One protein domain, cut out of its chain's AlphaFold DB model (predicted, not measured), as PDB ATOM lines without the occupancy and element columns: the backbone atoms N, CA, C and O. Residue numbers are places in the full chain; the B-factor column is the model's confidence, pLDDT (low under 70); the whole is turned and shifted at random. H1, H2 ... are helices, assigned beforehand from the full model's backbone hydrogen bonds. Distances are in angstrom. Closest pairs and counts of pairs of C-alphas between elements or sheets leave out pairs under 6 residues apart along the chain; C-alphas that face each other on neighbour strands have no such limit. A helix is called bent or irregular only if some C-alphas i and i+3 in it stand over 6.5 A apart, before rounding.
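This is residues 20 to 75 of the 120 residues of the protein "Replication protein" of Clostridium perfringens (UniProt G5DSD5). Three short helices are strung out along an open chain, none touching another, with H2 between the other two along the chain and no shared core. H1 sticks out as a free arm at one end, and a drawn-out link leads from H2 to H3 at the other. The printed part has 56 residues with three named helices, in the order H1, H2, H3, and no named strand; the class is all helix. The whole is extended and elongated, with a radius of gyration of the C-alphas of 16.9 A and spans of 44 by 26 by 16 A.

H2, residues 39 to 49, is the longest helix by residues. H1, residues 20 to 29, is apart from H2. H3, residues 60 to 69, is apart from both H2 and H1. Residues 20 to 31 stand free, of which 20 to 29 belong to H1. Residues 47 to 56 stand free, of which 47 to 49 belong to H2, and so do residues 58 to 63, of which 60 to 63 belong to H3. Every O i to N i+4 pair is within hydrogen-bond range in H2 and H3; in H1 it is 5 of 6.

H2 is 15.2 A long from C-alpha 39 at (-13.532, 22.184, -7.065) to C-alpha 49 at (-14.179, 22.923, 8.079), and its N-to-C direction has a z component of 0.99. H1, 14.2 A long, begins with C-alpha 20 at (0.563, 34.326, 12.674). H3, 14.5 A long, ends with C-alpha 69 at (-30.318, 18.722, 24.093), and its direction has a y component of -0.93. No helix is bent.

The two C-alphas farthest apart, those of Glu 21 and Val 75, are 49.1 A apart. The printed part has no cut. The links H1 to H2, of 9 residues, and H2 to H3, of 10, are short but not tight. Mean pLDDT of the printed part is 82.5; residue 32 and residues 54 to 56 are under 70.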
ATOM      1  N   LYS A  20       1.391  33.181  12.268       82.94
ATOM      2  CA  LYS A  20       0.563  34.326  12.674       82.94
ATOM      3  C   LYS A  20       0.334  35.294  11.513       82.94
ATOM      4  O   LYS A  20      -0.789  35.733  11.297       82.94
ATOM      5  N   GLU A  21       1.380  35.596  10.752       82.56
ATOM      6  CA  GLU A  21       1.307  36.518   9.612       82.56
ATOM      7  C   GLU A  21       0.503  35.908   8.459       82.56
ATOM      8  O   GLU A  21      -0.327  36.583   7.853       82.56
ATOM      9  N   VAL A  22       0.686  34.606   8.215       81.06
ATOM     10  CA  VAL A  22      -0.114  33.846   7.243       81.06
ATOM     11  C   VAL A  22      -1.594  33.839   7.639       81.06
ATOM     12  O   VAL A  22      -2.457  34.035   6.784       81.06
ATOM     13  N   TYR A  23      -1.899  33.665   8.930       80.12
ATOM     14  CA  TYR A  23      -3.272  33.671   9.426       80.12
ATOM     15  C   TYR A  23      -3.939  35.040   9.252       80.12
ATOM     16  O   TYR A  23      -5.036  35.101   8.700       80.12
ATOM     17  N   GLU A  24      -3.277  36.135   9.637       80.19
ATOM     18  CA  GLU A  24      -3.823  37.481   9.416       80.19
ATOM     19  C   GLU A  24      -4.063  37.761   7.931       80.19
ATOM     20  O   GLU A  24      -5.153  38.196   7.569       80.19
ATOM     21  N   LEU A  25      -3.111  37.429   7.050       81.56
ATOM     22  CA  LEU A  25      -3.305  37.599   5.609       81.56
ATOM     23  C   LEU A  25      -4.504  36.779   5.104       81.56
ATOM     24  O   LEU A  25      -5.300  37.278   4.307       81.56
ATOM     25  N   SER A  26      -4.668  35.546   5.593       77.94
ATOM     26  CA  SER A  26      -5.765  34.663   5.184       77.94
ATOM     27  C   SER A  26      -7.148  35.201   5.567       77.94
ATOM     28  O   SER A  26      -8.061  35.093   4.754       77.94
ATOM     29  N   LYS A  27      -7.294  35.863   6.730       76.69
ATOM     30  CA  LYS A  27      -8.566  36.478   7.162       76.69
ATOM     31  C   LYS A  27      -9.071  37.540   6.190       76.69
ATOM     32  O   LYS A  27     -10.273  37.679   6.014       76.69
ATOM     33  N   TYR A  28      -8.152  38.304   5.601       77.06
ATOM     34  CA  TYR A  28      -8.491  39.389   4.676       77.06
ATOM     35  C   TYR A  28      -8.470  38.954   3.207       77.06
ATOM     36  O   TYR A  28      -9.061  39.630   2.370       77.06
ATOM     37  N   SER A  29      -7.798  37.842   2.891       74.31
ATOM     38  CA  SER A  29      -7.701  37.319   1.523       74.31
ATOM     39  C   SER A  29      -8.848  36.381   1.158       74.31
ATOM     40  O   SER A  29      -9.241  36.354  -0.001       74.31
ATOM     41  N   ALA A  30      -9.358  35.599   2.116       74.19
ATOM     42  CA  ALA A  30     -10.408  34.617   1.874       74.19
ATOM     43  C   ALA A  30     -11.772  35.172   2.289       74.19
ATOM     44  O   ALA A  30     -12.014  35.436   3.469       74.19
ATOM     45  N   LYS A  31     -12.674  35.313   1.321       75.88
ATOM     46  CA  LYS A  31     -14.086  35.605   1.566       75.88
ATOM     47  C   LYS A  31     -14.865  34.322   1.810       75.88
ATOM     48  O   LYS A  31     -14.531  33.245   1.312       75.88
ATOM     49  N   ASP A  32     -15.957  34.466   2.542       67.12
ATOM     50  CA  ASP A  32     -16.953  33.424   2.772       67.12
ATOM     51  C   ASP A  32     -17.563  32.878   1.474       67.12
ATOM     52  O   ASP A  32     -17.994  31.736   1.468       67.12
ATOM     53  N   THR A  33     -17.529  33.620   0.363       76.12
ATOM     54  CA  THR A  33     -17.983  33.155  -0.961       76.12
ATOM     55  C   THR A  33     -16.933  32.389  -1.775       76.12
ATOM     56  O   THR A  33     -17.273  31.754  -2.776       76.12
ATOM     57  N   ASP A  34     -15.656  32.414  -1.381       80.81
ATOM     58  CA  ASP A  34     -14.557  31.924  -2.230       80.81
ATOM     59  C   ASP A  34     -14.545  30.395  -2.393       80.81
ATOM     60  O   ASP A  34     -13.936  29.866  -3.327       80.81
ATOM     61  N   TYR A  35     -15.279  29.654  -1.555       77.81
ATOM     62  CA  TYR A  35     -15.434  28.203  -1.717       77.81
ATOM     63  C   TYR A  35     -16.128  27.810  -3.032       77.81
ATOM     64  O   TYR A  35     -16.010  26.657  -3.452       77.81
ATOM     65  N   LEU A  36     -16.827  28.743  -3.688       83.31
ATOM     66  CA  LEU A  36     -17.528  28.517  -4.956       83.31
ATOM     67  C   LEU A  36     -16.639  28.700  -6.195       83.31
ATOM     68  O   LEU A  36     -17.084  28.397  -7.299       83.31
ATOM     69  N   ILE A  37     -15.391  29.158  -6.040       85.94
ATOM     70  CA  ILE A  37     -14.517  29.495  -7.175       85.94
ATOM     71  C   ILE A  37     -14.226  28.267  -8.050       85.94
ATOM     72  O   ILE A  37     -14.307  28.342  -9.274       85.94
ATOM     73  N   ASN A  38     -13.848  27.135  -7.445       90.19
ATOM     74  CA  ASN A  38     -13.626  25.875  -8.157       90.19
ATOM     75  C   ASN A  38     -13.554  24.666  -7.206       90.19
ATOM     76  O   ASN A  38     -13.445  24.791  -5.986       90.19
ATOM     77  N   LYS A  39     -13.557  23.462  -7.793       89.69
ATOM     78  CA  LYS A  39     -13.532  22.184  -7.065       89.69
ATOM     79  C   LYS A  39     -12.306  22.006  -6.141       89.69
ATOM     80  O   LYS A  39     -12.508  21.550  -5.014       89.69
ATOM     81  N   PRO A  40     -11.058  22.318  -6.547       92.38
ATOM     82  CA  PRO A  40      -9.909  22.300  -5.636       92.38
ATOM     83  C   PRO A  40     -10.064  23.196  -4.401       92.38
ATOM     84  O   PRO A  40      -9.824  22.729  -3.286       92.38
ATOM     85  N   VAL A  41     -10.504  24.444  -4.593       86.69
ATOM     86  CA  VAL A  41     -10.725  25.409  -3.506       86.69
ATOM     87  C   VAL A  41     -11.816  24.893  -2.572       86.69
ATOM     88  O   VAL A  41     -11.568  24.738  -1.377       86.69
ATOM     89  N   PHE A  42     -12.962  24.472  -3.114       88.38
ATOM     90  CA  PHE A  42     -14.028  23.842  -2.334       88.38
ATOM     91  C   PHE A  42     -13.522  22.665  -1.489       88.38
ATOM     92  O   PHE A  42     -13.800  22.576  -0.296       88.38
ATOM     93  N   LYS A  43     -12.739  21.757  -2.089       91.06
ATOM     94  CA  LYS A  43     -12.203  20.575  -1.398       91.06
ATOM     95  C   LYS A  43     -11.299  20.961  -0.225       91.06
ATOM     96  O   LYS A  43     -11.296  20.249   0.778       91.06
ATOM     97  N   MET A  44     -10.540  22.051  -0.347       89.94
ATOM     98  CA  MET A  44      -9.706  22.568   0.739       89.94
ATOM     99  C   MET A  44     -10.563  23.105   1.888       89.94
ATOM    100  O   MET A  44     -10.396  22.659   3.023       89.94
ATOM    101  N   PHE A  45     -11.532  23.974   1.586       85.31
ATOM    102  CA  PHE A  45     -12.480  24.507   2.571       85.31
ATOM    103  C   PHE A  45     -13.239  23.382   3.282       85.31
ATOM    104  O   PHE A  45     -13.267  23.327   4.508       85.31
ATOM    105  N   TYR A  46     -13.778  22.425   2.523       88.00
ATOM    106  CA  TYR A  46     -14.499  21.279   3.068       88.00
ATOM    107  C   TYR A  46     -13.627  20.450   4.013       88.00
ATOM    108  O   TYR A  46     -14.048  20.153   5.124       88.00
ATOM    109  N   LYS A  47     -12.395  20.097   3.623       89.94
ATOM    110  CA  LYS A  47     -11.486  19.345   4.504       89.94
ATOM    111  C   LYS A  47     -11.128  20.116   5.774       89.94
ATOM    112  O   LYS A  47     -10.999  19.500   6.825       89.94
ATOM    113  N   ALA A  48     -10.949  21.430   5.670       85.38
ATOM    114  CA  ALA A  48     -10.593  22.268   6.804       85.38
ATOM    115  C   ALA A  48     -11.761  22.456   7.784       85.38
ATOM    116  O   ALA A  48     -11.528  22.495   8.990       85.38
ATOM    117  N   LEU A  49     -12.997  22.566   7.285       84.12
ATOM    118  CA  LEU A  49     -14.179  22.923   8.079       84.12
ATOM    119  C   LEU A  49     -15.053  21.728   8.476       84.12
ATOM    120  O   LEU A  49     -15.768  21.808   9.475       84.12
ATOM    121  N   LYS A  50     -15.021  20.617   7.733       85.88
ATOM    122  CA  LYS A  50     -15.869  19.451   8.012       85.88
ATOM    123  C   LYS A  50     -15.630  18.946   9.434       85.88
ATOM    124  O   LYS A  50     -14.512  18.593   9.800       85.88
ATOM    125  N   GLY A  51     -16.708  18.871  10.213       79.19
ATOM    126  CA  GLY A  51     -16.679  18.384  11.592       79.19
ATOM    127  C   GLY A  51     -16.092  19.374  12.600       79.19
ATOM    128  O   GLY A  51     -16.025  19.049  13.782       79.19
ATOM    129  N   LYS A  52     -15.684  20.580  12.177       82.75
ATOM    130  CA  LYS A  52     -15.340  21.652  13.113       82.75
ATOM    131  C   LYS A  52     -16.609  22.364  13.561       82.75
ATOM    132  O   LYS A  52     -17.445  22.740  12.745       82.75
ATOM    133  N   GLN A  53     -16.720  22.596  14.864       75.69
ATOM    134  CA  GLN A  53     -17.750  23.460  15.416       75.69
ATOM    135  C   GLN A  53     -17.396  24.918  15.098       75.69
ATOM    136  O   GLN A  53     -16.553  25.519  15.758       75.69
ATOM    137  N   VAL A  54     -18.000  25.461  14.041       68.88
ATOM    138  CA  VAL A  54     -17.775  26.854  13.611       68.88
ATOM    139  C   VAL A  54     -18.617  27.830  14.439       68.88
ATOM    140  O   VAL A  54     -18.195  28.953  14.693       68.88
ATOM    141  N   LEU A  55     -19.787  27.385  14.906       68.69
ATOM    142  CA  LEU A  55     -20.688  28.157  15.756       68.69
ATOM    143  C   LEU A  55     -20.616  27.632  17.189       68.69
ATOM    144  O   LEU A  55     -20.963  26.482  17.467       68.69
ATOM    145  N   VAL A  56     -20.161  28.485  18.102       65.56
ATOM    146  CA  VAL A  56     -20.180  28.213  19.540       65.56
ATOM    147  C   VAL A  56     -21.248  29.101  20.158       65.56
ATOM    148  O   VAL A  56     -21.170  30.325  20.076       65.56
ATOM    149  N   PHE A  57     -22.249  28.482  20.778       72.25
ATOM    150  CA  PHE A  57     -23.259  29.207  21.538       72.25
ATOM    151  C   PHE A  57     -22.621  29.777  22.814       72.25
ATOM    152  O   PHE A  57     -22.028  29.039  23.605       72.25
ATOM    153  N   SER A  58     -22.716  31.093  23.010       75.00
ATOM    154  CA  SER A  58     -22.238  31.792  24.209       75.00
ATOM    155  C   SER A  58     -23.402  32.442  24.965       75.00
ATOM    156  O   SER A  58     -24.499  32.597  24.427       75.00
ATOM    157  N   GLY A  59     -23.175  32.786  26.238       80.00
ATOM    158  CA  GLY A  59     -24.187  33.413  27.095       80.00
ATOM    159  C   GLY A  59     -25.485  32.602  27.172       80.00
ATOM    160  O   GLY A  59     -25.446  31.381  27.325       80.00
ATOM    161  N   LEU A  60     -26.621  33.284  27.005       77.31
ATOM    162  CA  LEU A  60     -27.973  32.705  27.051       77.31
ATOM    163  C   LEU A  60     -28.174  31.538  26.069       77.31
ATOM    164  O   LEU A  60     -28.850  30.564  26.389       77.31
ATOM    165  N   PHE A  61     -27.538  31.578  24.894       82.56
ATOM    166  CA  PHE A  61     -27.671  30.503  23.906       82.56
ATOM    167  C   PHE A  61     -27.000  29.201  24.351       82.56
ATOM    168  O   PHE A  61     -27.392  28.128  23.899       82.56
ATOM    169  N   LYS A  62     -26.004  29.264  25.244       85.88
ATOM    170  CA  LYS A  62     -25.351  28.065  25.784       85.88
ATOM    171  C   LYS A  62     -26.297  27.279  26.692       85.88
ATOM    172  O   LYS A  62     -26.329  26.053  26.625       85.88
ATOM    173  N   GLU A  63     -27.058  27.986  27.523       87.69
ATOM    174  CA  GLU A  63     -28.051  27.388  28.420       87.69
ATOM    175  C   GLU A  63     -29.237  26.851  27.627       87.69
ATOM    176  O   GLU A  63     -29.575  25.679  27.775       87.69
ATOM    177  N   ALA A  64     -29.771  27.641  26.692       87.12
ATOM    178  CA  ALA A  64     -30.834  27.197  25.795       87.12
ATOM    179  C   ALA A  64     -30.429  25.957  24.975       87.12
ATOM    180  O   ALA A  64     -31.215  25.028  24.836       87.12
ATOM    181  N   HIS A  65     -29.186  25.886  24.485       86.19
ATOM    182  CA  HIS A  65     -28.687  24.704  23.778       86.19
ATOM    183  C   HIS A  65     -28.614  23.467  24.686       86.19
ATOM    184  O   HIS A  65     -28.925  22.362  24.249       86.19
ATOM    185  N   LYS A  66     -28.238  23.632  25.961       89.44
ATOM    186  CA  LYS A  66     -28.258  22.533  26.936       89.44
ATOM    187  C   LYS A  66     -29.692  22.063  27.210       89.44
ATOM    188  O   LYS A  66     -29.939  20.864  27.161       89.44
ATOM    189  N   MET A  67     -30.619  22.997  27.422       90.69
ATOM    190  CA  MET A  67     -32.048  22.708  27.600       90.69
ATOM    191  C   MET A  67     -32.634  21.993  26.373       90.69
ATOM    192  O   MET A  67     -33.357  21.014  26.519       90.69
ATOM    193  N   TYR A  68     -32.266  22.427  25.163       87.69
ATOM    194  CA  TYR A  68     -32.653  21.780  23.909       87.69
ATOM    195  C   TYR A  68     -32.168  20.327  23.833       87.69
ATOM    196  O   TYR A  68     -32.959  19.430  23.566       87.69
ATOM    197  N   LEU A  69     -30.882  20.078  24.107       87.12
ATOM    198  CA  LEU A  69     -30.318  18.722  24.093       87.12
ATOM    199  C   LEU A  69     -30.934  17.808  25.161       87.12
ATOM    200  O   LEU A  69     -31.005  16.599  24.957       87.12
ATOM    201  N   ASN A  70     -31.382  18.382  26.276       91.44
ATOM    202  CA  ASN A  70     -32.076  17.672  27.346       91.44
ATOM    203  C   ASN A  70     -33.581  17.468  27.072       91.44
ATOM    204  O   ASN A  70     -34.257  16.850  27.890       91.44
ATOM    205  N   GLY A  71     -34.120  18.001  25.968       88.69
ATOM    206  CA  GLY A  71     -35.554  17.952  25.651       88.69
ATOM    207  C   GLY A  71     -36.427  18.887  26.500       88.69
ATOM    208  O   GLY A  71     -37.647  18.864  26.392       88.69
ATOM    209  N   GLU A  72     -35.836  19.753  27.327       91.00
ATOM    210  CA  GLU A  72     -36.568  20.678  28.210       91.00
ATOM    211  C   GLU A  72     -37.362  21.734  27.419       91.00
ATOM    212  O   GLU A  72     -38.334  22.298  27.916       91.00
ATOM    213  N   LEU A  73     -36.961  21.996  26.169       88.44
ATOM    214  CA  LEU A  73     -37.630  22.942  25.273       88.44
ATOM    215  C   LEU A  73     -38.714  22.296  24.397       88.44
ATOM    216  O   LEU A  73     -39.348  23.000  23.610       88.44
ATOM    217  N   ASP A  74     -38.966  20.992  24.538       85.81
ATOM    218  CA  ASP A  74     -39.956  20.276  23.727       85.81
ATOM    219  C   ASP A  74     -41.385  20.783  23.961       85.81
ATOM    220  O   ASP A  74     -42.222  20.700  23.068       85.81
ATOM    221  N   VAL A  75     -41.635  21.429  25.105       84.56
ATOM    222  CA  VAL A  75     -42.896  22.123  25.420       84.56
ATOM    223  C   VAL A  75     -43.265  23.212  24.408       84.56
ATOM    224  O   VAL A  75     -44.437  23.554  24.276       84.56
TER     225      VAL A  75